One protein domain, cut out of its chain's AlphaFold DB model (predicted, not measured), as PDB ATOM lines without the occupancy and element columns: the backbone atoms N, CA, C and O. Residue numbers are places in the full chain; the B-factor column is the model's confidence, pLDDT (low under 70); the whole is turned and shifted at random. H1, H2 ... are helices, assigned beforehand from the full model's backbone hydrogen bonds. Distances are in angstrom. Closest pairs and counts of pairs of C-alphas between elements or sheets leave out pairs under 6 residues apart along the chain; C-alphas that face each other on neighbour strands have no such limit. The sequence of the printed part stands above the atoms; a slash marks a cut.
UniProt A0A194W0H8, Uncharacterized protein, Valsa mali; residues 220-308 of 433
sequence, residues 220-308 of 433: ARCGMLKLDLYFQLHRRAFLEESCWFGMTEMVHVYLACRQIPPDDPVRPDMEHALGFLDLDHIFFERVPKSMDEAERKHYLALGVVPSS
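What this domain is: This is residues 220 to 308 of the 433 residues of an uncharacterized protein of Valsa mali (UniProt A0A194W0H8). One very long helix, H1, makes the length of this domain: its first part, residues 220 to 244, sticks out as a free arm, and its last part sits in a small head made with the rest of the printed part. In that head the chain folds back after H1 and wraps round one side of it, through the shorter H2 and the very short H3 to H4, which lies side by side with the last part of H1. The 89 printed residues hold four named helices, in the order H1, H2, H3, H4, and no named strand; the class is all helix. The whole is only just loose, close to extended, with a radius of gyration of the C-alphas of 17.7 A, and its outline is flat, spanning 63 by 34 by 16 A.

How they stand to each other: H1, residues 220 to 258, stands free over residues 220 to 244. With residues 251 to 254 alone it only just touches H2, residues 268 to 276, with 3 pairs of C-alphas within 8 A; the closest C-alphas are those of Val 251 and Leu 274, 7.2 A apart. These two helices run opposite ways at a steep tilt of 54 degrees. H3, residues 279 to 282, is close to H1 but not clearly touching, the closest C-alphas being those of Thr 248 and Ile 282, 7.1 A apart. H2 and H3 meet only through their link. H4, residues 291 to 301, touches residues 248 to 257 of H1 alone, with 13 pairs of C-alphas within 8 A. The closest C-alphas of H1 and H4 are those of Ala 256 and Met 291, 5.1 A apart. H1 and H4 run opposite ways at a shallow tilt of 7 degrees. H3 and H4 are close but not clearly touching, with the C-alphas of Ile 282 and Ala 301 closest at 6.7 A. H2 and H4 are apart. In H1, H2 and H4 every O i to N i+4 pair is within hydrogen-bond range; H3 is too short for such a pair, and its one O i to N i+3 pair is not within range.

Where its parts are: H1 begins at C-alpha 220, at (254.171, 204.192, 220.144), and ends 56.2 A away at C-alpha 258, at (242.917, 189.864, 166.941). H2, from Pro 268 to Phe 276, is 12.8 A long, and H3, from Leu 279 to Ile 282, is 5.0 A. H4, from Met 291, is 15.1 A long and ends at C-alpha 301, at (241.936, 188.621, 185.984).

The domain as a whole: The two C-alphas farthest apart are those of Ala 220 and Asp 263, at 64.0 A. Without residues 220 to 244, the body of 64 residues spans 37 by 23 by 19 A. The printed part has no cut; the link from H2 to H3 is tight, and those from H1 to H2 and from H3 to H4 are short. The mean pLDDT of the printed part is 83.5; the 17 residues under 70 are 220 to 222, 224 to 227, 229 to 234, 236 to 238 and 240.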
ATOM      1  N   ALA A 220     255.087 203.433 220.991       61.81
ATOM      2  CA  ALA A 220     254.171 204.192 220.144       61.81
ATOM      3  C   ALA A 220     254.883 204.755 218.901       61.81
ATOM      4  O   ALA A 220     254.379 204.607 217.793       61.81
ATOM      5  N   ARG A 221     256.091 205.317 219.034       60.41
ATOM      6  CA  ARG A 221     256.901 205.805 217.901       60.41
ATOM      7  C   ARG A 221     257.304 204.673 216.966       60.41
ATOM      8  O   ARG A 221     257.186 204.826 215.752       60.41
ATOM      9  N   CYS A 222     257.705 203.530 217.517       60.31
ATOM     10  CA  CYS A 222     257.988 202.332 216.726       60.31
ATOM     11  C   CYS A 222     256.732 201.849 215.984       60.31
ATOM     12  O   CYS A 222     256.798 201.549 214.792       60.31
ATOM     13  N   GLY A 223     255.573 201.853 216.653       70.75
ATOM     14  CA  GLY A 223     254.278 201.539 216.048       70.75
ATOM     15  C   GLY A 223     253.899 202.498 214.915       70.75
ATOM     16  O   GLY A 223     253.473 202.050 213.853       70.75
ATOM     17  N   MET A 224     254.125 203.802 215.091       68.44
ATOM     18  CA  MET A 224     253.839 204.818 214.073       68.44
ATOM     19  C   MET A 224     254.780 204.728 212.865       68.44
ATOM     20  O   MET A 224     254.316 204.861 211.734       68.44
ATOM     21  N   LEU A 225     256.074 204.461 213.074       61.41
ATOM     22  CA  LEU A 225     257.035 204.227 211.986       61.41
ATOM     23  C   LEU A 225     256.715 202.938 211.218       61.41
ATOM     24  O   LEU A 225     256.748 202.928 209.988       61.41
ATOM     25  N   LYS A 226     256.348 201.865 211.931       63.25
ATOM     26  CA  LYS A 226     255.879 200.616 211.317       63.25
ATOM     27  C   LYS A 226     254.631 200.876 210.470       63.25
ATOM     28  O   LYS A 226     254.588 200.460 209.318       63.25
ATOM     29  N   LEU A 227     253.653 201.612 210.997       67.44
ATOM     30  CA  LEU A 227     252.428 201.962 210.275       67.44
ATOM     31  C   LEU A 227     252.704 202.799 209.011       67.44
ATOM     32  O   LEU A 227     252.154 202.506 207.953       67.44
ATOM     33  N   ASP A 228     253.578 203.805 209.099       70.69
ATOM     34  CA  ASP A 228     253.986 204.627 207.951       70.69
ATOM     35  C   ASP A 228     254.665 203.786 206.856       70.69
ATOM     36  O   ASP A 228     254.352 203.923 205.669       70.69
ATOM     37  N   LEU A 229     255.534 202.850 207.249       59.78
ATOM     38  CA  LEU A 229     256.145 201.898 206.325       59.78
ATOM     39  C   LEU A 229     255.092 201.027 205.626       59.78
ATOM     40  O   LEU A 229     255.117 200.889 204.401       59.78
ATOM     41  N   TYR A 230     254.141 200.481 206.381       60.44
ATOM     42  CA  TYR A 230     253.055 199.684 205.815       60.44
ATOM     43  C   TYR A 230     252.211 200.486 204.818       60.44
ATOM     44  O   TYR A 230     251.931 199.989 203.727       60.44
ATOM     45  N   PHE A 231     251.860 201.739 205.126       69.56
ATOM     46  CA  PHE A 231     251.122 202.587 204.186       69.56
ATOM     47  C   PHE A 231     251.915 202.892 202.915       69.56
ATOM     48  O   PHE A 231     251.338 202.905 201.827       69.56
ATOM     49  N   GLN A 232     253.227 203.106 203.015       69.88
ATOM     50  CA  GLN A 232     254.073 203.314 201.838       69.88
ATOM     51  C   GLN A 232     254.154 202.065 200.961       69.88
ATOM     52  O   GLN A 232     254.020 202.179 199.741       69.88
ATOM     53  N   LEU A 233     254.315 200.886 201.568       62.75
ATOM     54  CA  LEU A 233     254.315 199.612 200.851       62.75
ATOM     55  C   LEU A 233     252.963 199.351 200.181       62.75
ATOM     56  O   LEU A 233     252.934 199.029 198.999       62.75
ATOM     57  N   HIS A 234     251.847 199.577 200.879       67.00
ATOM     58  CA  HIS A 234     250.511 199.410 200.302       67.00
ATOM     59  C   HIS A 234     250.210 200.410 199.190       67.00
ATOM     60  O   HIS A 234     249.733 200.010 198.132       67.00
ATOM     61  N   ARG A 235     250.525 201.698 199.378       71.75
ATOM     62  CA  ARG A 235     250.381 202.707 198.316       71.75
ATOM     63  C   ARG A 235     251.165 202.289 197.079       71.75
ATOM     64  O   ARG A 235     250.696 202.464 195.957       71.75
ATOM     65  N   ARG A 236     252.374 201.767 197.284       68.62
ATOM     66  CA  ARG A 236     253.224 201.319 196.191       68.62
ATOM     67  C   ARG A 236     252.648 200.085 195.500       68.62
ATOM     68  O   ARG A 236     252.522 200.119 194.281       68.62
ATOM     69  N   ALA A 237     252.229 199.077 196.261       65.50
ATOM     70  CA  ALA A 237     251.562 197.888 195.740       65.50
ATOM     71  C   ALA A 237     250.308 198.252 194.929       65.50
ATOM     72  O   ALA A 237     250.152 197.769 193.818       65.50
ATOM     73  N   PHE A 238     249.483 199.183 195.414       69.94
ATOM     74  CA  PHE A 238     248.292 199.655 194.703       69.94
ATOM     75  C   PHE A 238     248.620 200.344 193.370       69.94
ATOM     76  O   PHE A 238     247.956 200.110 192.361       69.94
ATOM     77  N   LEU A 239     249.643 201.207 193.344       73.12
ATOM     78  CA  LEU A 239     250.089 201.846 192.101       73.12
ATOM     79  C   LEU A 239     250.616 200.812 191.102       73.12
ATOM     80  O   LEU A 239     250.368 200.933 189.906       73.12
ATOM     81  N   GLU A 240     251.328 199.800 191.593       69.75
ATOM     82  CA  GLU A 240     251.828 198.701 190.772       69.75
ATOM     83  C   GLU A 240     250.683 197.869 190.213       69.75
ATOM     84  O   GLU A 240     250.614 197.682 189.002       69.75
ATOM     85  N   GLU A 241     249.751 197.451 191.062       71.06
ATOM     86  CA  GLU A 241     248.546 196.728 190.669       71.06
ATOM     87  C   GLU A 241     247.731 197.522 189.644       71.06
ATOM     88  O   GLU A 241     247.319 196.964 188.637       71.06
ATOM     89  N   SER A 242     247.595 198.840 189.812       72.44
ATOM     90  CA  SER A 242     246.916 199.712 188.842       72.44
ATOM     91  C   SER A 242     247.632 199.771 187.486       72.44
ATOM     92  O   SER A 242     246.988 199.781 186.435       72.44
ATOM     93  N   CYS A 243     248.968 199.814 187.474       76.94
ATOM     94  CA  CYS A 243     249.745 199.750 186.235       76.94
ATOM     95  C   CYS A 243     249.620 198.378 185.560       76.94
ATOM     96  O   CYS A 243     249.440 198.308 184.343       76.94
ATOM     97  N   TRP A 244     249.689 197.301 186.345       78.50
ATOM     98  CA  TRP A 244     249.498 195.933 185.868       78.50
ATOM     99  C   TRP A 244     248.090 195.713 185.333       78.50
ATOM    100  O   TRP A 244     247.947 195.138 184.262       78.50
ATOM    101  N   PHE A 245     247.071 196.260 185.992       81.31
ATOM    102  CA  PHE A 245     245.682 196.226 185.545       81.31
ATOM    103  C   PHE A 245     245.541 196.799 184.135       81.31
ATOM    104  O   PHE A 245     244.963 196.153 183.265       81.31
ATOM    105  N   GLY A 246     246.134 197.970 183.875       82.50
ATOM    106  CA  GLY A 246     246.105 198.577 182.544       82.50
ATOM    107  C   GLY A 246     246.786 197.714 181.479       82.50
ATOM    108  O   GLY A 246     246.286 197.609 180.361       82.50
ATOM    109  N   MET A 247     247.901 197.055 181.815       83.19
ATOM    110  CA  MET A 247     248.565 196.124 180.894       83.19
ATOM    111  C   MET A 247     247.713 194.874 180.643       83.19
ATOM    112  O   MET A 247     247.524 194.489 179.491       83.19
ATOM    113  N   THR A 248     247.150 194.284 181.698       85.44
ATOM    114  CA  THR A 248     246.247 193.131 181.623       85.44
ATOM    115  C   THR A 248     245.025 193.443 180.763       85.44
ATOM    116  O   THR A 248     244.692 192.658 179.876       85.44
ATOM    117  N   GLU A 249     244.381 194.593 180.962       89.56
ATOM    118  CA  GLU A 249     243.240 195.051 180.162       89.56
ATOM    119  C   GLU A 249     243.621 195.214 178.686       89.56
ATOM    120  O   GLU A 249     242.977 194.632 177.813       89.56
ATOM    121  N   MET A 250     244.716 195.924 178.397       90.25
ATOM    122  CA  MET A 250     245.192 196.137 177.026       90.25
ATOM    123  C   MET A 250     245.494 194.824 176.300       90.25
ATOM    124  O   MET A 250     245.189 194.688 175.116       90.25
ATOM    125  N   VAL A 251     246.075 193.853 177.002       91.00
ATOM    126  CA  VAL A 251     246.402 192.524 176.472       91.00
ATOM    127  C   VAL A 251     245.139 191.712 176.170       91.00
ATOM    128  O   VAL A 251     245.049 191.107 175.099       91.00
ATOM    129  N   HIS A 252     244.130 191.765 177.044       91.38
ATOM    130  CA  HIS A 252     242.826 191.143 176.797       91.38
ATOM    131  C   HIS A 252     242.100 191.782 175.607       91.38
ATOM    132  O   HIS A 252     241.617 191.065 174.731       91.38
ATOM    133  N   VAL A 253     242.064 193.118 175.537       91.81
ATOM    134  CA  VAL A 253     241.446 193.859 174.424       91.81
ATOM    135  C   VAL A 253     242.163 193.558 173.111       91.81
ATOM    136  O   VAL A 253     241.511 193.268 172.113       91.81
ATOM    137  N   TYR A 254     243.498 193.568 173.104       94.56
ATOM    138  CA  TYR A 254     244.278 193.260 171.908       94.56
ATOM    139  C   TYR A 254     243.985 191.856 171.379       94.56
ATOM    140  O   TYR A 254     243.700 191.700 170.192       94.56
ATOM    141  N   LEU A 255     243.989 190.845 172.253       93.38
ATOM    142  CA  LEU A 255     243.693 189.471 171.850       93.38
ATOM    143  C   LEU A 255     242.237 189.285 171.413       93.38
ATOM    144  O   LEU A 255     241.999 188.570 170.444       93.38
ATOM    145  N   ALA A 256     241.279 189.967 172.044       92.62
ATOM    146  CA  ALA A 256     239.892 189.984 171.582       92.62
ATOM    147  C   ALA A 256     239.772 190.602 170.176       92.62
ATOM    148  O   ALA A 256     239.126 190.032 169.299       92.62
ATOM    149  N   CYS A 257     240.448 191.726 169.921       92.06
ATOM    150  CA  CYS A 257     240.457 192.366 168.606       92.06
ATOM    151  C   CYS A 257     241.129 191.496 167.534       92.06
ATOM    152  O   CYS A 257     240.624 191.431 166.416       92.06
ATOM    153  N   ARG A 258     242.217 190.783 167.864       92.94
ATOM    154  CA  ARG A 258     242.917 189.864 166.941       92.94
ATOM    155  C   ARG A 258     242.048 188.705 166.444       92.94
ATOM    156  O   ARG A 258     242.381 188.103 165.428       92.94
ATOM    157  N   GLN A 259     240.956 188.386 167.137       90.19
ATOM    158  CA  GLN A 259     240.039 187.317 166.740       90.19
ATOM    159  C   GLN A 259     238.989 187.759 165.709       90.19
ATOM    160  O   GLN A 259     238.372 186.891 165.097       90.19
ATOM    161  N   ILE A 260     238.760 189.066 165.513       90.38
ATOM    162  CA  ILE A 260     237.713 189.560 164.603       90.38
ATOM    163  C   ILE A 260     238.199 189.448 163.137       90.38
ATOM    164  O   ILE A 260     237.626 188.659 162.387       90.38
ATOM    165  N   PRO A 261     239.269 190.152 162.716       92.06
ATOM    166  CA  PRO A 261     239.988 189.876 161.472       92.06
ATOM    167  C   PRO A 261     241.369 189.239 161.752       92.06
ATOM    168  O   PRO A 261     242.310 189.936 162.143       92.06
ATOM    169  N   PRO A 262     241.555 187.924 161.522       88.06
ATOM    170  CA  PRO A 262     242.842 187.273 161.783       88.06
ATOM    171  C   PRO A 262     243.977 187.814 160.896       88.06
ATOM    172  O   PRO A 262     245.140 187.795 161.316       88.06
ATOM    173  N   ASP A 263     243.627 188.352 159.724       94.06
ATOM    174  CA  ASP A 263     244.555 188.892 158.726       94.06
ATOM    175  C   ASP A 263     244.984 190.344 158.995       94.06
ATOM    176  O   ASP A 263     245.866 190.855 158.300       94.06
ATOM    177  N   ASP A 264     244.398 191.020 159.994       92.62
ATOM    178  CA  ASP A 264     244.806 192.385 160.323       92.62
ATOM    179  C   ASP A 264     246.277 192.427 160.759       92.62
ATOM    180  O   ASP A 264     246.754 191.515 161.450       92.62
ATOM    181  N   PRO A 265     247.008 193.493 160.389       93.94
ATOM    182  CA  PRO A 265     248.405 193.629 160.753       93.94
ATOM    183  C   PRO A 265     248.563 193.581 162.272       93.94
ATOM    184  O   PRO A 265     247.906 194.313 163.017       93.94
ATOM    185  N   VAL A 266     249.467 192.714 162.727       95.75
ATOM    186  CA  VAL A 266     249.828 192.628 164.142       95.75
ATOM    187  C   VAL A 266     250.427 193.947 164.608       95.75
ATOM    188  O   VAL A 266     251.136 194.627 163.863       95.75
ATOM    189  N   ARG A 267     250.157 194.304 165.863       93.38
ATOM    190  CA  ARG A 267     250.749 195.476 166.506       93.38
ATOM    191  C   ARG A 267     252.075 195.060 167.144       93.38
ATOM    192  O   ARG A 267     252.035 194.363 168.157       93.38
ATOM    193  N   PRO A 268     253.244 195.435 166.583       92.56
ATOM    194  CA  PRO A 268     254.529 194.895 167.036       92.56
ATOM    195  C   PRO A 268     254.821 195.189 168.511       92.56
ATOM    196  O   PRO A 268     255.438 194.379 169.189       92.56
ATOM    197  N   ASP A 269     254.343 196.330 169.011       89.75
ATOM    198  CA  ASP A 269     254.393 196.733 170.417       89.75
ATOM    199  C   ASP A 269     253.619 195.770 171.330       89.75
ATOM    200  O   ASP A 269     254.135 195.358 172.368       89.75
ATOM    201  N   MET A 270     252.412 195.366 170.929       92.56
ATOM    202  CA  MET A 270     251.585 194.438 171.706       92.56
ATOM    203  C   MET A 270     252.098 192.999 171.628       92.56
ATOM    204  O   MET A 270     252.114 192.318 172.646       92.56
ATOM    205  N   GLU A 271     252.574 192.546 170.466       93.56
ATOM    206  CA  GLU A 271     253.213 191.224 170.329       93.56
ATOM    207  C   GLU A 271     254.489 191.127 171.169       93.56
ATOM    208  O   GLU A 271     254.745 190.118 171.827       93.56
ATOM    209  N   HIS A 272     255.274 192.205 171.205       88.12
ATOM    210  CA  HIS A 272     256.441 192.286 172.071       88.12
ATOM    211  C   HIS A 272     256.047 192.216 173.549       88.12
ATOM    212  O   HIS A 272     256.665 191.463 174.299       88.12
ATOM    213  N   ALA A 273     255.000 192.942 173.959       85.56
ATOM    214  CA  ALA A 273     254.471 192.868 175.319       85.56
ATOM    215  C   ALA A 273     253.994 191.449 175.666       85.56
ATOM    216  O   ALA A 273     254.403 190.918 176.693       85.56
ATOM    217  N   LEU A 274     253.211 190.802 174.795       90.31
ATOM    218  CA  LEU A 274     252.763 189.416 174.971       90.31
ATOM    219  C   LEU A 274     253.935 188.441 175.149       90.31
ATOM    220  O   LEU A 274     253.840 187.534 175.968       90.31
ATOM    221  N   GLY A 275     255.049 188.649 174.441       90.88
ATOM    222  CA  GLY A 275     256.247 187.814 174.562       90.88
ATOM    223  C   GLY A 275     256.958 187.893 175.919       90.88
ATOM    224  O   GLY A 275     257.729 186.991 176.247       90.88
ATOM    225  N   PHE A 276     256.713 188.938 176.716       87.81
ATOM    226  CA  PHE A 276     257.250 189.062 178.079       87.81
ATOM    227  C   PHE A 276     256.293 188.596 179.167       87.81
ATOM    228  O   PHE A 276     256.698 188.475 180.323       87.81
ATOM    229  N   LEU A 277     255.028 188.394 178.821       86.75
ATOM    230  CA  LEU A 277     254.004 188.046 179.782       86.75
ATOM    231  C   LEU A 277     253.859 186.531 179.865       86.75
ATOM    232  O   LEU A 277     253.864 185.830 178.855       86.75
ATOM    233  N   ASP A 278     253.683 186.030 181.084       89.88
ATOM    234  CA  ASP A 278     253.231 184.662 181.298       89.88
ATOM    235  C   ASP A 278     251.744 184.587 180.927       89.88
ATOM    236  O   ASP A 278     250.859 184.934 181.714       89.88
ATOM    237  N   LEU A 279     251.477 184.212 179.676       90.06
ATOM    238  CA  LEU A 279     250.122 184.144 179.134       90.06
ATOM    239  C   LEU A 279     249.267 183.109 179.873       90.06
ATOM    240  O   LEU A 279     248.057 183.309 179.986       90.06
ATOM    241  N   ASP A 280     249.873 182.054 180.417       89.62
ATOM    242  CA  ASP A 280     249.151 181.057 181.204       89.62
ATOM    243  C   ASP A 280     248.699 181.669 182.532       89.62
ATOM    244  O   ASP A 280     247.577 181.438 182.977       89.62
ATOM    245  N   HIS A 281     249.513 182.534 183.134       86.94
ATOM    246  CA  HIS A 281     249.098 183.261 184.329       86.94
ATOM    247  C   HIS A 281     248.012 184.307 184.038       86.94
ATOM    248  O   HIS A 281     247.005 184.365 184.740       86.94
ATOM    249  N   ILE A 282     248.178 185.115 182.986       87.69
ATOM    250  CA  ILE A 282     247.239 186.205 182.655       87.69
ATOM    251  C   ILE A 282     245.871 185.680 182.233       87.69
ATOM    252  O   ILE A 282     244.849 186.295 182.538       87.69
ATOM    253  N   PHE A 283     245.848 184.561 181.510       91.81
ATOM    254  CA  PHE A 283     244.633 184.031 180.905       91.81
ATOM    255  C   PHE A 283     244.116 182.756 181.561       91.81
ATOM    256  O   PHE A 283     243.235 182.111 180.989       91.81
ATOM    257  N   PHE A 284     244.617 182.402 182.747       89.50
ATOM    258  CA  PHE A 284     244.220 181.187 183.458       89.50
ATOM    259  C   PHE A 284     244.381 179.953 182.551       89.50
ATOM    260  O   PHE A 284     243.413 179.348 182.090       89.50
ATOM    261  N   GLU A 285     245.645 179.640 182.261       89.06
ATOM    262  CA  GLU A 285     246.190 178.475 181.550       89.06
ATOM    263  C   GLU A 285     246.101 178.480 180.021       89.06
ATOM    264  O   GLU A 285     246.757 177.654 179.388       89.06
ATOM    265  N   ARG A 286     245.279 179.334 179.389       92.81
ATOM    266  CA  ARG A 286     245.151 179.340 177.914       92.81
ATOM    267  C   ARG A 286     244.812 180.709 177.350       92.81
ATOM    268  O   ARG A 286     243.910 181.366 177.849       92.81
ATOM    269  N   VAL A 287     245.400 181.075 176.215       94.31
ATOM    270  CA  VAL A 287     244.978 182.258 175.442       94.31
ATOM    271  C   VAL A 287     243.503 182.114 175.018       94.31
ATOM    272  O   VAL A 287     243.117 181.037 174.550       94.31
ATOM    273  N   PRO A 288     242.661 183.155 175.183       95.06
ATOM    274  CA  PRO A 288     241.259 183.099 174.782       95.06
ATOM    275  C   PRO A 288     241.120 182.843 173.278       95.06
ATOM    276  O   PRO A 288     241.858 183.412 172.471       95.06
ATOM    277  N   LYS A 289     240.149 182.008 172.896       94.69
ATOM    278  CA  LYS A 289     239.858 181.642 171.498       94.69
ATOM    279  C   LYS A 289     238.635 182.350 170.923       94.69
ATOM    280  O   LYS A 289     238.412 182.288 169.718       94.69
ATOM    281  N   SER A 290     237.835 182.985 171.777       92.88
ATOM    282  CA  SER A 290     236.682 183.794 171.385       92.88
ATOM    283  C   SER A 290     236.585 185.071 172.215       92.88
ATOM    284  O   SER A 290     237.186 185.175 173.289       92.88
ATOM    285  N   MET A 291     235.813 186.038 171.716       90.81
ATOM    286  CA  MET A 291     235.634 187.339 172.357       90.81
ATOM    287  C   MET A 291     234.961 187.178 173.727       90.81
ATOM    288  O   MET A 291     235.408 187.769 174.704       90.81
ATOM    289  N   ASP A 292     233.990 186.266 173.834       89.69
ATOM    290  CA  ASP A 292     233.341 185.896 175.101       89.69
ATOM    291  C   ASP A 292     234.300 185.214 176.090       89.69
ATOM    292  O   ASP A 292     234.124 185.275 177.311       89.69
ATOM    293  N   GLU A 293     235.286 184.464 175.589       92.75
ATOM    294  CA  GLU A 293     236.324 183.868 176.431       92.75
ATOM    295  C   GLU A 293     237.310 184.936 176.913       92.75
ATOM    296  O   GLU A 293     237.658 184.938 178.092       92.75
ATOM    297  N   ALA A 294     237.700 185.870 176.040       91.88
ATOM    298  CA  ALA A 294     238.551 187.001 176.394       91.88
ATOM    299  C   ALA A 294     237.878 187.896 177.444       91.88
ATOM    300  O   ALA A 294     238.504 188.237 178.441       91.88
ATOM    301  N   GLU A 295     236.589 188.205 177.284       91.19
ATOM    302  CA  GLU A 295     235.827 188.988 178.259       91.19
ATOM    303  C   GLU A 295     235.739 188.274 179.619       91.19
ATOM    304  O   GLU A 295     236.026 188.862 180.663       91.19
ATOM    305  N   ARG A 296     235.393 186.978 179.639       91.81
ATOM    306  CA  ARG A 296     235.342 186.203 180.894       91.81
ATOM    307  C   ARG A 296     236.696 186.142 181.588       91.81
ATOM    308  O   ARG A 296     236.754 186.348 182.797       91.81
ATOM    309  N   LYS A 297     237.770 185.878 180.844       93.25
ATOM    310  CA  LYS A 297     239.131 185.822 181.392       93.25
ATOM    311  C   LYS A 297     239.604 187.177 181.890       93.25
ATOM    312  O   LYS A 297     240.215 187.228 182.950       93.25
ATOM    313  N   HIS A 298     239.201 188.259 181.224       92.00
ATOM    314  CA  HIS A 298     239.450 189.607 181.713       92.00
ATOM    315  C   HIS A 298     238.815 189.802 183.089       92.00
ATOM    316  O   HIS A 298     239.517 190.144 184.033       92.00
ATOM    317  N   TYR A 299     237.526 189.489 183.248       89.69
ATOM    318  CA  TYR A 299     236.871 189.593 184.553       89.69
ATOM    319  C   TYR A 299     237.506 188.688 185.616       89.69
ATOM    320  O   TYR A 299     237.615 189.105 186.768       89.69
ATOM    321  N   LEU A 300     237.943 187.477 185.254       89.88
ATOM    322  CA  LEU A 300     238.667 186.603 186.181       89.88
ATOM    323  C   LEU A 300     239.985 187.253 186.621       89.88
ATOM    324  O   LEU A 300     240.300 187.236 187.807       89.88
ATOM    325  N   ALA A 301     240.706 187.889 185.694       86.44
ATOM    326  CA  ALA A 301     241.936 188.621 185.984       86.44
ATOM    327  C   ALA A 301     241.687 189.848 186.876       86.44
ATOM    328  O   ALA A 301     242.583 190.266 187.601       86.44
ATOM    329  N   LEU A 302     240.460 190.384 186.884       82.50
ATOM    330  CA  LEU A 302     240.021 191.426 187.822       82.50
ATOM    331  C   LEU A 302     239.559 190.874 189.184       82.50
ATOM    332  O   LEU A 302     239.008 191.619 189.992       82.50
ATOM    333  N   GLY A 303     239.719 189.572 189.435       86.44
ATOM    334  CA  GLY A 303     239.295 188.924 190.676       86.44
ATOM    335  C   GLY A 303     237.790 188.647 190.766       86.44
ATOM    336  O   GLY A 303     237.287 188.305 191.837       86.44
ATOM    337  N   VAL A 304     237.035 188.768 189.667       83.88
ATOM    338  CA  VAL A 304     235.606 188.431 189.673       83.88
ATOM    339  C   VAL A 304     235.450 186.918 189.799       83.88
ATOM    340  O   VAL A 304     235.834 186.161 188.913       83.88
ATOM    341  N   VAL A 305     234.824 186.463 190.885       82.62
ATOM    342  CA  VAL A 305     234.650 185.031 191.167       82.62
ATOM    343  C   VAL A 305     233.838 184.351 190.044       82.62
ATOM    344  O   VAL A 305     232.785 184.885 189.674       82.62
ATOM    345  N   PRO A 306     234.231 183.161 189.537       82.50
ATOM    346  CA  PRO A 306     233.519 182.461 188.456       82.50
ATOM    347  C   PRO A 306     232.016 182.264 188.710       82.50
ATOM    348  O   PRO A 306     231.189 182.392 187.804       82.50
ATOM    349  N   SER A 307     231.638 182.017 189.968       81.88
ATOM    350  CA  SER A 307     230.244 181.833 190.389       81.88
ATOM    351  C   SER A 307     229.374 183.078 190.162       81.88
ATOM    352  O   SER A 307     228.168 182.952 189.929       81.88
ATOM    353  N   SER A 308     229.980 184.269 190.158       73.38
ATOM    354  CA  SER A 308     229.349 185.550 189.809       73.38
ATOM    355  C   SER A 308     228.976 185.609 188.329       73.38
ATOM    356  O   SER A 308     227.943 186.167 187.964       73.38
TER     357      SER A 308